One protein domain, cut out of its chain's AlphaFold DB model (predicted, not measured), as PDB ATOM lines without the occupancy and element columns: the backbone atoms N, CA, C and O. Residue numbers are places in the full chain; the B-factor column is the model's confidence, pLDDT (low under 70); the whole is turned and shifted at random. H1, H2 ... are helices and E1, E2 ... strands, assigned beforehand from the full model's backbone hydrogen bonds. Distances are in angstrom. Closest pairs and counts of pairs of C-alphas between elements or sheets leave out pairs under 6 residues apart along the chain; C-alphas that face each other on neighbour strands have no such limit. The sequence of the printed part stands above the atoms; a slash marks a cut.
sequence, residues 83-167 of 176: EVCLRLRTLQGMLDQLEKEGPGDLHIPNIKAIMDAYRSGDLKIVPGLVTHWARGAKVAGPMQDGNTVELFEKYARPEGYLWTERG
ATOM      1  N   GLU A  83     -45.484  30.841  22.082       88.25
ATOM      2  CA  GLU A  83     -45.492  32.027  21.228       88.25
ATOM      3  C   GLU A  83     -44.391  33.024  21.617       88.25
ATOM      4  O   GLU A  83     -43.595  33.448  20.778       88.25
ATOM      5  N   VAL A  84     -44.256  33.307  22.918       91.50
ATOM      6  CA  VAL A  84     -43.185  34.164  23.441       91.50
ATOM      7  C   VAL A  84     -41.814  33.525  23.217       91.50
ATOM      8  O   VAL A  84     -40.877  34.214  22.822       91.50
ATOM      9  N   CYS A  85     -41.678  32.208  23.401       92.38
ATOM     10  CA  CYS A  85     -40.414  31.506  23.152       92.38
ATOM     11  C   CYS A  85     -39.983  31.602  21.679       92.38
ATOM     12  O   CYS A  85     -38.817  31.867  21.382       92.38
ATOM     13  N   LEU A  86     -40.925  31.415  20.751       90.44
ATOM     14  CA  LEU A  86     -40.683  31.544  19.316       90.44
ATOM     15  C   LEU A  86     -40.306  32.981  18.948       90.44
ATOM     16  O   LEU A  86     -39.342  33.181  18.205       90.44
ATOM     17  N   ARG A  87     -40.995  33.978  19.519       91.94
ATOM     18  CA  ARG A  87     -40.671  35.391  19.305       91.94
ATOM     19  C   ARG A  87     -39.283  35.748  19.833       91.94
ATOM     20  O   ARG A  87     -38.514  36.384  19.116       91.94
ATOM     21  N   LEU A  88     -38.922  35.282  21.029       93.50
ATOM     22  CA  LEU A  88     -37.583  35.455  21.602       93.50
ATOM     23  C   LEU A  88     -36.491  34.844  20.715       93.50
ATOM     24  O   LEU A  88     -35.455  35.474  20.518       93.50
ATOM     25  N   ARG A  89     -36.724  33.658  20.134       92.62
ATOM     26  CA  ARG A  89     -35.796  33.046  19.167       92.62
ATOM     27  C   ARG A  89     -35.625  33.919  17.920       92.62
ATOM     28  O   ARG A  89     -34.501  34.105  17.462       92.62
ATOM     29  N   THR A  90     -36.714  34.469  17.381       92.06
ATOM     30  CA  THR A  90     -36.656  35.398  16.241       92.06
ATOM     31  C   THR A  90     -35.877  36.667  16.583       92.06
ATOM     32  O   THR A  90     -34.990  37.052  15.825       92.06
ATOM     33  N   LEU A  91     -36.164  37.290  17.729       93.38
ATOM     34  CA  LEU A  91     -35.471  38.496  18.189       93.38
ATOM     35  C   LEU A  91     -33.978  38.242  18.430       93.38
ATOM     36  O   LEU A  91     -33.161  39.073  18.050       93.38
ATOM     37  N   GLN A  92     -33.612  37.078  18.977       95.00
ATOM     38  CA  GLN A  92     -32.210  36.682  19.122       95.00
ATOM     39  C   GLN A  92     -31.520  36.552  17.758       95.00
ATOM     40  O   GLN A  92     -30.427  37.073  17.588       95.00
ATOM     41  N   GLY A  93     -32.164  35.926  16.767       92.56
ATOM     42  CA  GLY A  93     -31.602  35.824  15.416       92.56
ATOM     43  C   GLY A  93     -31.404  37.188  14.742       92.56
ATOM     44  O   GLY A  93     -30.378  37.413  14.102       92.56
ATOM     45  N   MET A  94     -32.355  38.112  14.925       92.00
ATOM     46  CA  MET A  94     -32.220  39.500  14.464       92.00
ATOM     47  C   MET A  94     -31.065  40.210  15.176       92.00
ATOM     48  O   MET A  94     -30.249  40.851  14.520       92.00
ATOM     49  N   LEU A  95     -30.965  40.065  16.499       93.25
ATOM     50  CA  LEU A  95     -29.883  40.648  17.286       93.25
ATOM     51  C   LEU A  95     -28.511  40.138  16.824       93.25
ATOM     52  O   LEU A  95     -27.628  40.947  16.557       93.25
ATOM     53  N   ASP A  96     -28.360  38.823  16.658       93.38
ATOM     54  CA  ASP A  96     -27.116  38.195  16.200       93.38
ATOM     55  C   ASP A  96     -26.704  38.691  14.805       93.38
ATOM     56  O   ASP A  96     -25.513  38.790  14.501       93.38
ATOM     57  N   GLN A  97     -27.675  38.969  13.927       91.56
ATOM     58  CA  GLN A  97     -27.412  39.528  12.603       91.56
ATOM     59  C   GLN A  97     -26.942  40.984  12.694       91.56
ATOM     60  O   GLN A  97     -25.912  41.323  12.114       91.56
ATOM     61  N   LEU A  98     -27.649  41.828  13.450       90.12
ATOM     62  CA  LEU A  98     -27.288  43.238  13.612       90.12
ATOM     63  C   LEU A  98     -25.920  43.402  14.284       90.12
ATOM     64  O   LEU A  98     -25.106  44.210  13.847       90.12
ATOM     65  N   GLU A  99     -25.614  42.586  15.294       90.12
ATOM     66  CA  GLU A  99     -24.308  42.613  15.961       90.12
ATOM     67  C   GLU A  99     -23.156  42.211  15.017       90.12
ATOM     68  O   GLU A  99     -22.041  42.713  15.174       90.12
ATOM     69  N   LYS A 100     -23.412  41.371  14.000       90.25
ATOM     70  CA  LYS A 100     -22.432  41.042  12.945       90.25
ATOM     71  C   LYS A 100     -22.243  42.168  11.930       90.25
ATOM     72  O   LYS A 100     -21.131  42.348  11.440       90.25
ATOM     73  N   GLU A 101     -23.311  42.884  11.586       86.31
ATOM     74  CA  GLU A 101     -23.276  44.007  10.638       86.31
ATOM     75  C   GLU A 101     -22.627  45.257  11.261       86.31
ATOM     76  O   GLU A 101     -21.956  46.024  10.568       86.31
ATOM     77  N   GLY A 102     -22.736  45.410  12.582       81.69
ATOM     78  CA  GLY A 102     -21.970  46.354  13.385       81.69
ATOM     79  C   GLY A 102     -22.764  46.872  14.592       81.69
ATOM     80  O   GLY A 102     -23.967  47.098  14.496       81.69
ATOM     81  N   PRO A 103     -22.109  47.161  15.732       68.12
ATOM     82  CA  PRO A 103     -22.783  47.558  16.977       68.12
ATOM     83  C   PRO A 103     -23.440  48.951  16.932       68.12
ATOM     84  O   PRO A 103     -24.010  49.386  17.928       68.12
ATOM     85  N   GLY A 104     -23.333  49.667  15.810       73.88
ATOM     86  CA  GLY A 104     -23.943  50.982  15.607       73.88
ATOM     87  C   GLY A 104     -25.414  50.936  15.192       73.88
ATOM     88  O   GLY A 104     -25.998  51.998  14.988       73.88
ATOM     89  N   ASP A 105     -26.008  49.746  15.038       83.25
ATOM     90  CA  ASP A 105     -27.415  49.640  14.667       83.25
ATOM     91  C   ASP A 105     -28.336  50.100  15.809       83.25
ATOM     92  O   ASP A 105     -28.288  49.629  16.950       83.25
ATOM     93  N   LEU A 106     -29.204  51.045  15.467       83.31
ATOM     94  CA  LEU A 106     -30.080  51.750  16.390       83.31
ATOM     95  C   LEU A 106     -31.252  50.888  16.898       83.31
ATOM     96  O   LEU A 106     -31.913  51.243  17.877       83.31
ATOM     97  N   HIS A 107     -31.504  49.726  16.288       86.00
ATOM     98  CA  HIS A 107     -32.517  48.769  16.726       86.00
ATOM     99  C   HIS A 107     -32.014  47.809  17.807       86.00
ATOM    100  O   HIS A 107     -32.842  47.279  18.552       86.00
ATOM    101  N   ILE A 108     -30.695  47.623  17.963       91.88
ATOM    102  CA  ILE A 108     -30.117  46.722  18.977       91.88
ATOM    103  C   ILE A 108     -30.660  47.017  20.392       91.88
ATOM    104  O   ILE A 108     -31.107  46.074  21.055       91.88
ATOM    105  N   PRO A 109     -30.698  48.279  20.874       92.88
ATOM    106  CA  PRO A 109     -31.258  48.586  22.189       92.88
ATOM    107  C   PRO A 109     -32.741  48.219  22.312       92.88
ATOM    108  O   PRO A 109     -33.161  47.716  23.351       92.88
ATOM    109  N   ASN A 110     -33.534  48.435  21.256       93.44
ATOM    110  CA  ASN A 110     -34.960  48.100  21.256       93.44
ATOM    111  C   ASN A 110     -35.169  46.589  21.341       93.44
ATOM    112  O   ASN A 110     -35.952  46.133  22.166       93.44
ATOM    113  N   ILE A 111     -34.441  45.814  20.531       94.31
ATOM    114  CA  ILE A 111     -34.542  44.351  20.523       94.31
ATOM    115  C   ILE A 111     -34.186  43.788  21.902       94.31
ATOM    116  O   ILE A 111     -34.951  42.996  22.446       94.31
ATOM    117  N   LYS A 112     -33.085  44.253  22.510       95.94
ATOM    118  CA  LYS A 112     -32.688  43.845  23.869       95.94
ATOM    119  C   LYS A 112     -33.785  44.153  24.893       95.94
ATOM    120  O   LYS A 112     -34.199  43.260  25.626       95.94
ATOM    121  N   ALA A 113     -34.322  45.372  24.875       96.62
ATOM    122  CA  ALA A 113     -35.373  45.786  25.801       96.62
ATOM    123  C   ALA A 113     -36.683  44.993  25.634       96.62
ATOM    124  O   ALA A 113     -37.324  44.639  26.624       96.62
ATOM    125  N   ILE A 114     -37.068  44.666  24.398       96.31
ATOM    126  CA  ILE A 114     -38.248  43.839  24.105       96.31
ATOM    127  C   ILE A 114     -38.047  42.412  24.620       96.31
ATOM    128  O   ILE A 114     -38.944  41.849  25.247       96.31
ATOM    129  N   MET A 115     -36.872  41.825  24.377       96.25
ATOM    130  CA  MET A 115     -36.547  40.486  24.867       96.25
ATOM    131  C   MET A 115     -36.601  40.422  26.393       96.25
ATOM    132  O   MET A 115     -37.159  39.473  26.944       96.25
ATOM    133  N   ASP A 116     -36.075  41.436  27.076       97.25
ATOM    134  CA  ASP A 116     -36.116  41.511  28.535       97.25
ATOM    135  C   ASP A 116     -37.547  41.671  29.057       97.25
ATOM    136  O   ASP A 116     -37.929  40.969  29.991       97.25
ATOM    137  N   ALA A 117     -38.376  42.489  28.401       96.62
ATOM    138  CA  ALA A 117     -39.780  42.657  28.773       96.62
ATOM    139  C   ALA A 117     -40.617  41.380  28.572       96.62
ATOM    140  O   ALA A 117     -41.517  41.094  29.362       96.62
ATOM    141  N   TYR A 118     -40.324  40.573  27.546       95.69
ATOM    142  CA  TYR A 118     -40.942  39.251  27.401       95.69
ATOM    143  C   TYR A 118     -40.502  38.285  28.503       95.69
ATOM    144  O   TYR A 118     -41.327  37.550  29.043       95.69
ATOM    145  N   ARG A 119     -39.210  38.282  28.851       95.44
ATOM    146  CA  ARG A 119     -38.657  37.404  29.893       95.44
ATOM    147  C   ARG A 119     -39.162  37.760  31.290       95.44
ATOM    148  O   ARG A 119     -39.365  36.855  32.092       95.44
ATOM    149  N   SER A 120     -39.366  39.046  31.582       94.94
ATOM    150  CA  SER A 120     -39.934  39.507  32.856       94.94
ATOM    151  C   SER A 120     -41.452  39.320  32.939       94.94
ATOM    152  O   SER A 120     -42.012  39.320  34.034       94.94
ATOM    153  N   GLY A 121     -42.124  39.144  31.797       92.00
ATOM    154  CA  GLY A 121     -43.583  39.092  31.701       92.00
ATOM    155  C   GLY A 121     -44.260  40.468  31.648       92.00
ATOM    156  O   GLY A 121     -45.494  40.529  31.640       92.00
ATOM    157  N   ASP A 122     -43.482  41.555  31.573       93.88
ATOM    158  CA  ASP A 122     -43.975  42.931  31.398       93.88
ATOM    159  C   ASP A 122     -44.549  43.173  29.995       93.88
ATOM    160  O   ASP A 122     -45.368  44.074  29.780       93.88
ATOM    161  N   LEU A 123     -44.134  42.351  29.031       93.56
ATOM    162  CA  LEU A 123     -44.689  42.302  27.690       93.56
ATOM    163  C   LEU A 123     -45.381  40.958  27.456       93.56
ATOM    164  O   LEU A 123     -44.827  39.889  27.707       93.56
ATOM    165  N   LYS A 124     -46.607  41.028  26.938       91.00
ATOM    166  CA  LYS A 124     -47.402  39.874  26.522       91.00
ATOM    167  C   LYS A 124     -47.812  40.053  25.076       91.00
ATOM    168  O   LYS A 124     -48.107  41.172  24.654       91.00
ATOM    169  N   ILE A 125     -47.873  38.944  24.358       89.25
ATOM    170  CA  ILE A 125     -48.474  38.918  23.034       89.25
ATOM    171  C   ILE A 125     -49.990  38.978  23.211       89.25
ATOM    172  O   ILE A 125     -50.577  38.174  23.935       89.25
ATOM    173  N   VAL A 126     -50.605  39.991  22.602       88.31
ATOM    174  CA  VAL A 126     -52.055  40.166  22.569       88.31
ATOM    175  C   VAL A 126     -52.448  40.406  21.111       88.31
ATOM    176  O   VAL A 126     -52.005  41.412  20.552       88.31
ATOM    177  N   PRO A 127     -53.250  39.517  20.494       84.44
ATOM    178  CA  PRO A 127     -53.634  39.641  19.089       84.44
ATOM    179  C   PRO A 127     -54.221  41.016  18.758       84.44
ATOM    180  O   PRO A 127     -55.065  41.532  19.497       84.44
ATOM    181  N   GLY A 128     -53.764  41.618  17.657       84.88
ATOM    182  CA  GLY A 128     -54.220  42.935  17.207       84.88
ATOM    183  C   GLY A 128     -53.733  44.129  18.039       84.88
ATOM    184  O   GLY A 128     -54.120  45.261  17.737       84.88
ATOM    185  N   LEU A 129     -52.898  43.918  19.067       89.12
ATOM    186  CA  LEU A 129     -52.254  44.997  19.814       89.12
ATOM    187  C   LEU A 129     -50.754  45.057  19.532       89.12
ATOM    188  O   LEU A 129     -50.058  44.045  19.470       89.12
ATOM    189  N   VAL A 130     -50.245  46.282  19.446       91.50
ATOM    190  CA  VAL A 130     -48.836  46.576  19.205       91.50
ATOM    191  C   VAL A 130     -48.248  47.402  20.340       91.50
ATOM    192  O   VAL A 130     -48.947  48.149  21.033       91.50
ATOM    193  N   THR A 131     -46.938  47.284  20.532       92.69
ATOM    194  CA  THR A 131     -46.168  48.190  21.390       92.69
ATOM    195  C   THR A 131     -45.084  48.871  20.577       92.69
ATOM    196  O   THR A 131     -44.484  48.264  19.694       92.69
ATOM    197  N   HIS A 132     -44.823  50.140  20.870       91.88
ATOM    198  CA  HIS A 132     -43.805  50.905  20.160       91.88
ATOM    199  C   HIS A 132     -42.609  51.155  21.065       91.88
ATOM    200  O   HIS A 132     -42.779  51.453  22.250       91.88
ATOM    201  N   TRP A 133     -41.410  51.047  20.500       92.56
ATOM    202  CA  TRP A 133     -40.147  51.122  21.223       92.56
ATOM    203  C   TRP A 133     -39.165  52.043  20.506       92.56
ATOM    204  O   TRP A 133     -39.030  52.003  19.283       92.56
ATOM    205  N   ALA A 134     -38.470  52.875  21.274       90.88
ATOM    206  CA  ALA A 134     -37.400  53.730  20.783       90.88
ATOM    207  C   ALA A 134     -36.317  53.849  21.856       90.88
ATOM    208  O   ALA A 134     -36.631  53.944  23.045       90.88
ATOM    209  N   ARG A 135     -35.044  53.862  21.440       89.50
ATOM    210  CA  ARG A 135     -33.877  53.983  22.335       89.50
ATOM    211  C   ARG A 135     -33.885  52.989  23.512       89.50
ATOM    212  O   ARG A 135     -33.498  53.336  24.622       89.50
ATOM    213  N   GLY A 136     -34.346  51.757  23.284       92.31
ATOM    214  CA  GLY A 136     -34.389  50.708  24.309       92.31
ATOM    215  C   GLY A 136     -35.492  50.878  25.354       92.31
ATOM    216  O   GLY A 136     -35.420  50.271  26.418       92.31
ATOM    217  N   ALA A 137     -36.514  51.688  25.078       93.06
ATOM    218  CA  ALA A 137     -37.647  51.874  25.972       93.06
ATOM    219  C   ALA A 137     -38.973  51.771  25.220       93.06
ATOM    220  O   ALA A 137     -39.102  52.218  24.079       93.06
ATOM    221  N   LYS A 138     -39.982  51.219  25.894       93.56
ATOM    222  CA  LYS A 138     -41.360  51.232  25.413       93.56
ATOM    223  C   LYS A 138     -41.905  52.657  25.495       93.56
ATOM    224  O   LYS A 138     -41.972  53.233  26.577       93.56
ATOM    225  N   VAL A 139     -42.311  53.214  24.359       92.69
ATOM    226  CA  VAL A 139     -42.823  54.590  24.251       92.69
ATOM    227  C   VAL A 139     -44.343  54.662  24.125       92.69
ATOM    228  O   VAL A 139     -44.925  55.692  24.458       92.69
ATOM    229  N   ALA A 140     -44.994  53.583  23.675       91.94
ATOM    230  CA  ALA A 140     -46.451  53.499  23.576       91.94
ATOM    231  C   ALA A 140     -46.971  52.048  23.563       91.94
ATOM    232  O   ALA A 140     -46.222  51.090  23.343       91.94
ATOM    233  N   GLY A 141     -48.282  51.904  23.773       91.31
ATOM    234  CA  GLY A 141     -49.017  50.638  23.746       91.31
ATOM    235  C   GLY A 141     -49.067  49.883  25.088       91.31
ATOM    236  O   GLY A 141     -48.474  50.319  26.079       91.31
ATOM    237  N   PRO A 142     -49.735  48.715  25.155       91.88
ATOM    238  CA  PRO A 142     -50.366  48.020  24.032       91.88
ATOM    239  C   PRO A 142     -51.582  48.785  23.490       91.88
ATOM    240  O   PRO A 142     -52.369  49.321  24.265       91.88
ATOM    241  N   MET A 143     -51.711  48.880  22.167       90.12
ATOM    242  CA  MET A 143     -52.803  49.590  21.488       90.12
ATOM    243  C   MET A 143     -53.050  49.015  20.091       90.12
ATOM    244  O   MET A 143     -52.195  48.305  19.575       90.12
ATOM    245  N   GLN A 144     -54.198  49.323  19.482       88.50
ATOM    246  CA  GLN A 144     -54.432  48.990  18.075       88.50
ATOM    247  C   GLN A 144     -53.413  49.701  17.181       88.50
ATOM    248  O   GLN A 144     -52.996  50.828  17.461       88.50
ATOM    249  N   ASP A 145     -53.029  49.032  16.102       78.56
ATOM    250  CA  ASP A 145     -52.150  49.601  15.094       78.56
ATOM    251  C   ASP A 145     -52.852  50.732  14.323       78.56
ATOM    252  O   ASP A 145     -53.967  50.553  13.838       78.56
ATOM    253  N   GLY A 146     -52.219  51.906  14.220       74.19
ATOM    254  CA  GLY A 146     -52.816  53.046  13.508       74.19
ATOM    255  C   GLY A 146     -52.232  54.430  13.810       74.19
ATOM    256  O   GLY A 146     -52.305  55.305  12.954       74.19
ATOM    257  N   ASN A 147     -51.585  54.639  14.965       70.12
ATOM    258  CA  ASN A 147     -51.034  55.954  15.361       70.12
ATOM    259  C   ASN A 147     -49.515  56.103  15.124       70.12
ATOM    260  O   ASN A 147     -48.845  56.913  15.767       70.12
ATOM    261  N   THR A 148     -48.936  55.324  14.211       74.31
ATOM    262  CA  THR A 148     -47.475  55.186  14.079       74.31
ATOM    263  C   THR A 148     -46.774  56.475  13.625       74.31
ATOM    264  O   THR A 148     -45.637  56.712  14.029       74.31
ATOM    265  N   VAL A 149     -47.438  57.347  12.851       78.94
ATOM    266  CA  VAL A 149     -46.850  58.610  12.349       78.94
ATOM    267  C   VAL A 149     -46.586  59.609  13.479       78.94
ATOM    268  O   VAL A 149     -45.470  60.100  13.610       78.94
ATOM    269  N   GLU A 150     -47.575  59.863  14.339       82.75
ATOM    270  CA  GLU A 150     -47.422  60.783  15.477       82.75
ATOM    271  C   GLU A 150     -46.354  60.272  16.458       82.75
ATOM    272  O   GLU A 150     -45.503  61.024  16.940       82.75
ATOM    273  N   LEU A 151     -46.353  58.960  16.716       84.06
ATOM    274  CA  LEU A 151     -45.346  58.326  17.564       84.06
ATOM    275  C   LEU A 151     -43.944  58.435  16.957       84.06
ATOM    276  O   LEU A 151     -42.981  58.677  17.685       84.06
ATOM    277  N   PHE A 152     -43.820  58.303  15.639       81.75
ATOM    278  CA  PHE A 152     -42.550  58.489  14.950       81.75
ATOM    279  C   PHE A 152     -42.049  59.930  15.090       81.75
ATOM    280  O   PHE A 152     -40.914  60.147  15.516       81.75
ATOM    281  N   GLU A 153     -42.892  60.928  14.815       84.19
ATOM    282  CA  GLU A 153     -42.515  62.341  14.957       84.19
ATOM    283  C   GLU A 153     -42.058  62.683  16.378       84.19
ATOM    284  O   GLU A 153     -41.071  63.402  16.554       84.19
ATOM    285  N   LYS A 154     -42.737  62.123  17.382       84.12
ATOM    286  CA  LYS A 154     -42.477  62.396  18.795       84.12
ATOM    287  C   LYS A 154     -41.259  61.662  19.356       84.12
ATOM    288  O   LYS A 154     -40.537  62.230  20.175       84.12
ATOM    289  N   TYR A 155     -41.049  60.403  18.974       83.31
ATOM    290  CA  TYR A 155     -40.078  59.530  19.643       83.31
ATOM    291  C   TYR A 155     -38.882  59.142  18.775       83.31
ATOM    292  O   TYR A 155     -37.803  58.930  19.334       83.31
ATOM    293  N   ALA A 156     -39.034  59.081  17.450       78.19
ATOM    294  CA  ALA A 156     -37.978  58.621  16.550       78.19
ATOM    295  C   ALA A 156     -36.953  59.718  16.227       78.19
ATOM    296  O   ALA A 156     -35.786  59.417  15.990       78.19
ATOM    297  N   ARG A 157     -37.341  61.000  16.228       73.19
ATOM    298  CA  ARG A 157     -36.415  62.111  15.935       73.19
ATOM    299  C   ARG A 157     -35.435  62.365  17.096       73.19
ATOM    300  O   ARG A 157     -35.828  62.223  18.254       73.19
ATOM    301  N   PRO A 158     -34.178  62.774  16.817       68.38
ATOM    302  CA  PRO A 158     -33.595  63.084  15.501       68.38
ATOM    303  C   PRO A 158     -33.025  61.873  14.739       68.38
ATOM    304  O   PRO A 158     -32.680  62.008  13.572       68.38
ATOM    305  N   GLU A 159     -32.924  60.711  15.376       68.00
ATOM    306  CA  GLU A 159     -32.151  59.569  14.870       68.00
ATOM    307  C   GLU A 159     -32.927  58.685  13.867       68.00
ATOM    308  O   GLU A 159     -32.329  57.899  13.141       68.00
ATOM    309  N   GLY A 160     -34.251  58.842  13.789       70.31
ATOM    310  CA  GLY A 160     -35.097  58.349  12.700       70.31
ATOM    311  C   GLY A 160     -35.648  56.928  12.839       70.31
ATOM    312  O   GLY A 160     -36.083  56.378  11.833       70.31
ATOM    313  N   TYR A 161     -35.668  56.319  14.030       78.06
ATOM    314  CA  TYR A 161     -36.127  54.932  14.193       78.06
ATOM    315  C   TYR A 161     -37.188  54.744  15.288       78.06
ATOM    316  O   TYR A 161     -37.091  55.266  16.400       78.06
ATOM    317  N   LEU A 162     -38.200  53.937  14.962       87.25
ATOM    318  CA  LEU A 162     -39.250  53.461  15.857       87.25
ATOM    319  C   LEU A 162     -39.444  51.970  15.578       87.25
ATOM    320  O   LEU A 162     -39.695  51.581  14.440       87.25
ATOM    321  N   TRP A 163     -39.330  51.131  16.601       89.81
ATOM    322  CA  TRP A 163     -39.675  49.719  16.487       89.81
ATOM    323  C   TRP A 163     -41.145  49.524  16.844       89.81
ATOM    324  O   TRP A 163     -41.597  50.008  17.882       89.81
ATOM    325  N   THR A 164     -41.880  48.793  16.012       91.19
ATOM    326  CA  THR A 164     -43.247  48.362  16.322       91.19
ATOM    327  C   THR A 164     -43.226  46.866  16.575       91.19
ATOM    328  O   THR A 164     -43.038  46.073  15.658       91.19
ATOM    329  N   GLU A 165     -43.392  46.490  17.836       91.69
ATOM    330  CA  GLU A 165     -43.469  45.102  18.260       91.69
ATOM    331  C   GLU A 165     -44.916  44.633  18.157       91.69
ATOM    332  O   GLU A 165     -45.795  45.139  18.864       91.69
ATOM    333  N   ARG A 166     -45.136  43.666  17.266       85.88
ATOM    334  CA  ARG A 166     -46.404  42.968  17.074       85.88
ATOM    335  C   ARG A 166     -46.230  41.533  17.529       85.88
ATOM    336  O   ARG A 166     -45.212  40.913  17.226       85.88
ATOM    337  N   GLY A 167     -47.204  41.033  18.275       65.56
ATOM    338  CA  GLY A 167     -47.169  39.654  18.740       65.56
ATOM    339  C   GLY A 167     -47.521  38.635  17.654       65.56
ATOM    340  O   GLY A 167     -47.120  37.484  17.765       65.56
TER     341      GLY A 167
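Overview. This is residues 83 to 167 of the 176 residues of an uncharacterized protein of Talaromyces rugulosus (UniProt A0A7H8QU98). A small three-stranded antiparallel sheet has a helix over each face, H2 over one and H3 over the other; the long helix H1 packs side by side on H2, away from the sheet. The 85 printed residues include three named helices and three named strands, in the order H1 H2 E1 E2 H3 E3, with sheet order E2 - E1 - E3. The class is mixed, helices and strands; the whole is compact, with a radius of gyration of the C-alphas of 12.6 A and spans of 32 by 31 by 17 A.

Along the chain. H1, residues 83 to 101, begins at C-alpha 83 (-45.492, 32.027, 21.228) and is 27.4 A long. H2 is residues 108 to 120, 18.5 A. E1 is residues 129 to 134, 17.3 A, and E2 residues 137 to 144, 18.8 A. H3 is residues 148 to 156, 10.4 A. E3, residues 163 to 166, 9.5 A, ends at C-alpha 166 (-46.404, 42.968, 17.074).

Arrangement. E1 and E2 form a hairpin, with N 132 and O 140 within hydrogen-bond range at 3.0 A. E1 and E3 are antiparallel, with N 131 and O 165 at 2.9 A. E2, H3 and E3 make a split strand-helix-strand unit, two strands running the same way with E1 between them; its crossover is right-handed. H3 is on the sheet at a height of 8.9 A, its closest C-alphas to E1 being Tyr 155 and Ala 134, 6.5 A. H2 is on the opposite face at 9.4 A, completing three layers, helices on both faces of a sheet; the closest C-alphas of H2 and E1 are Asn 110 and Trp 133, 6.0 A. H1 and H2 form a helical hairpin and touch, closest at the C-alphas of Leu 88 and Met 115, 6.1 A, at a shallow tilt of 24 degrees, opposite ways. H1 is not on the sheet. In H1, H2 and H3 every O i to N i+4 pair is within hydrogen-bond range.

Size, cuts and confidence. The C-alphas farthest apart, Glu 83 and Pro 158, are 33.7 A apart. The printed part has no cut and no long link. Mean pLDDT of the printed part is 87.8; residues 103, 158 to 159 and 167 are under 70.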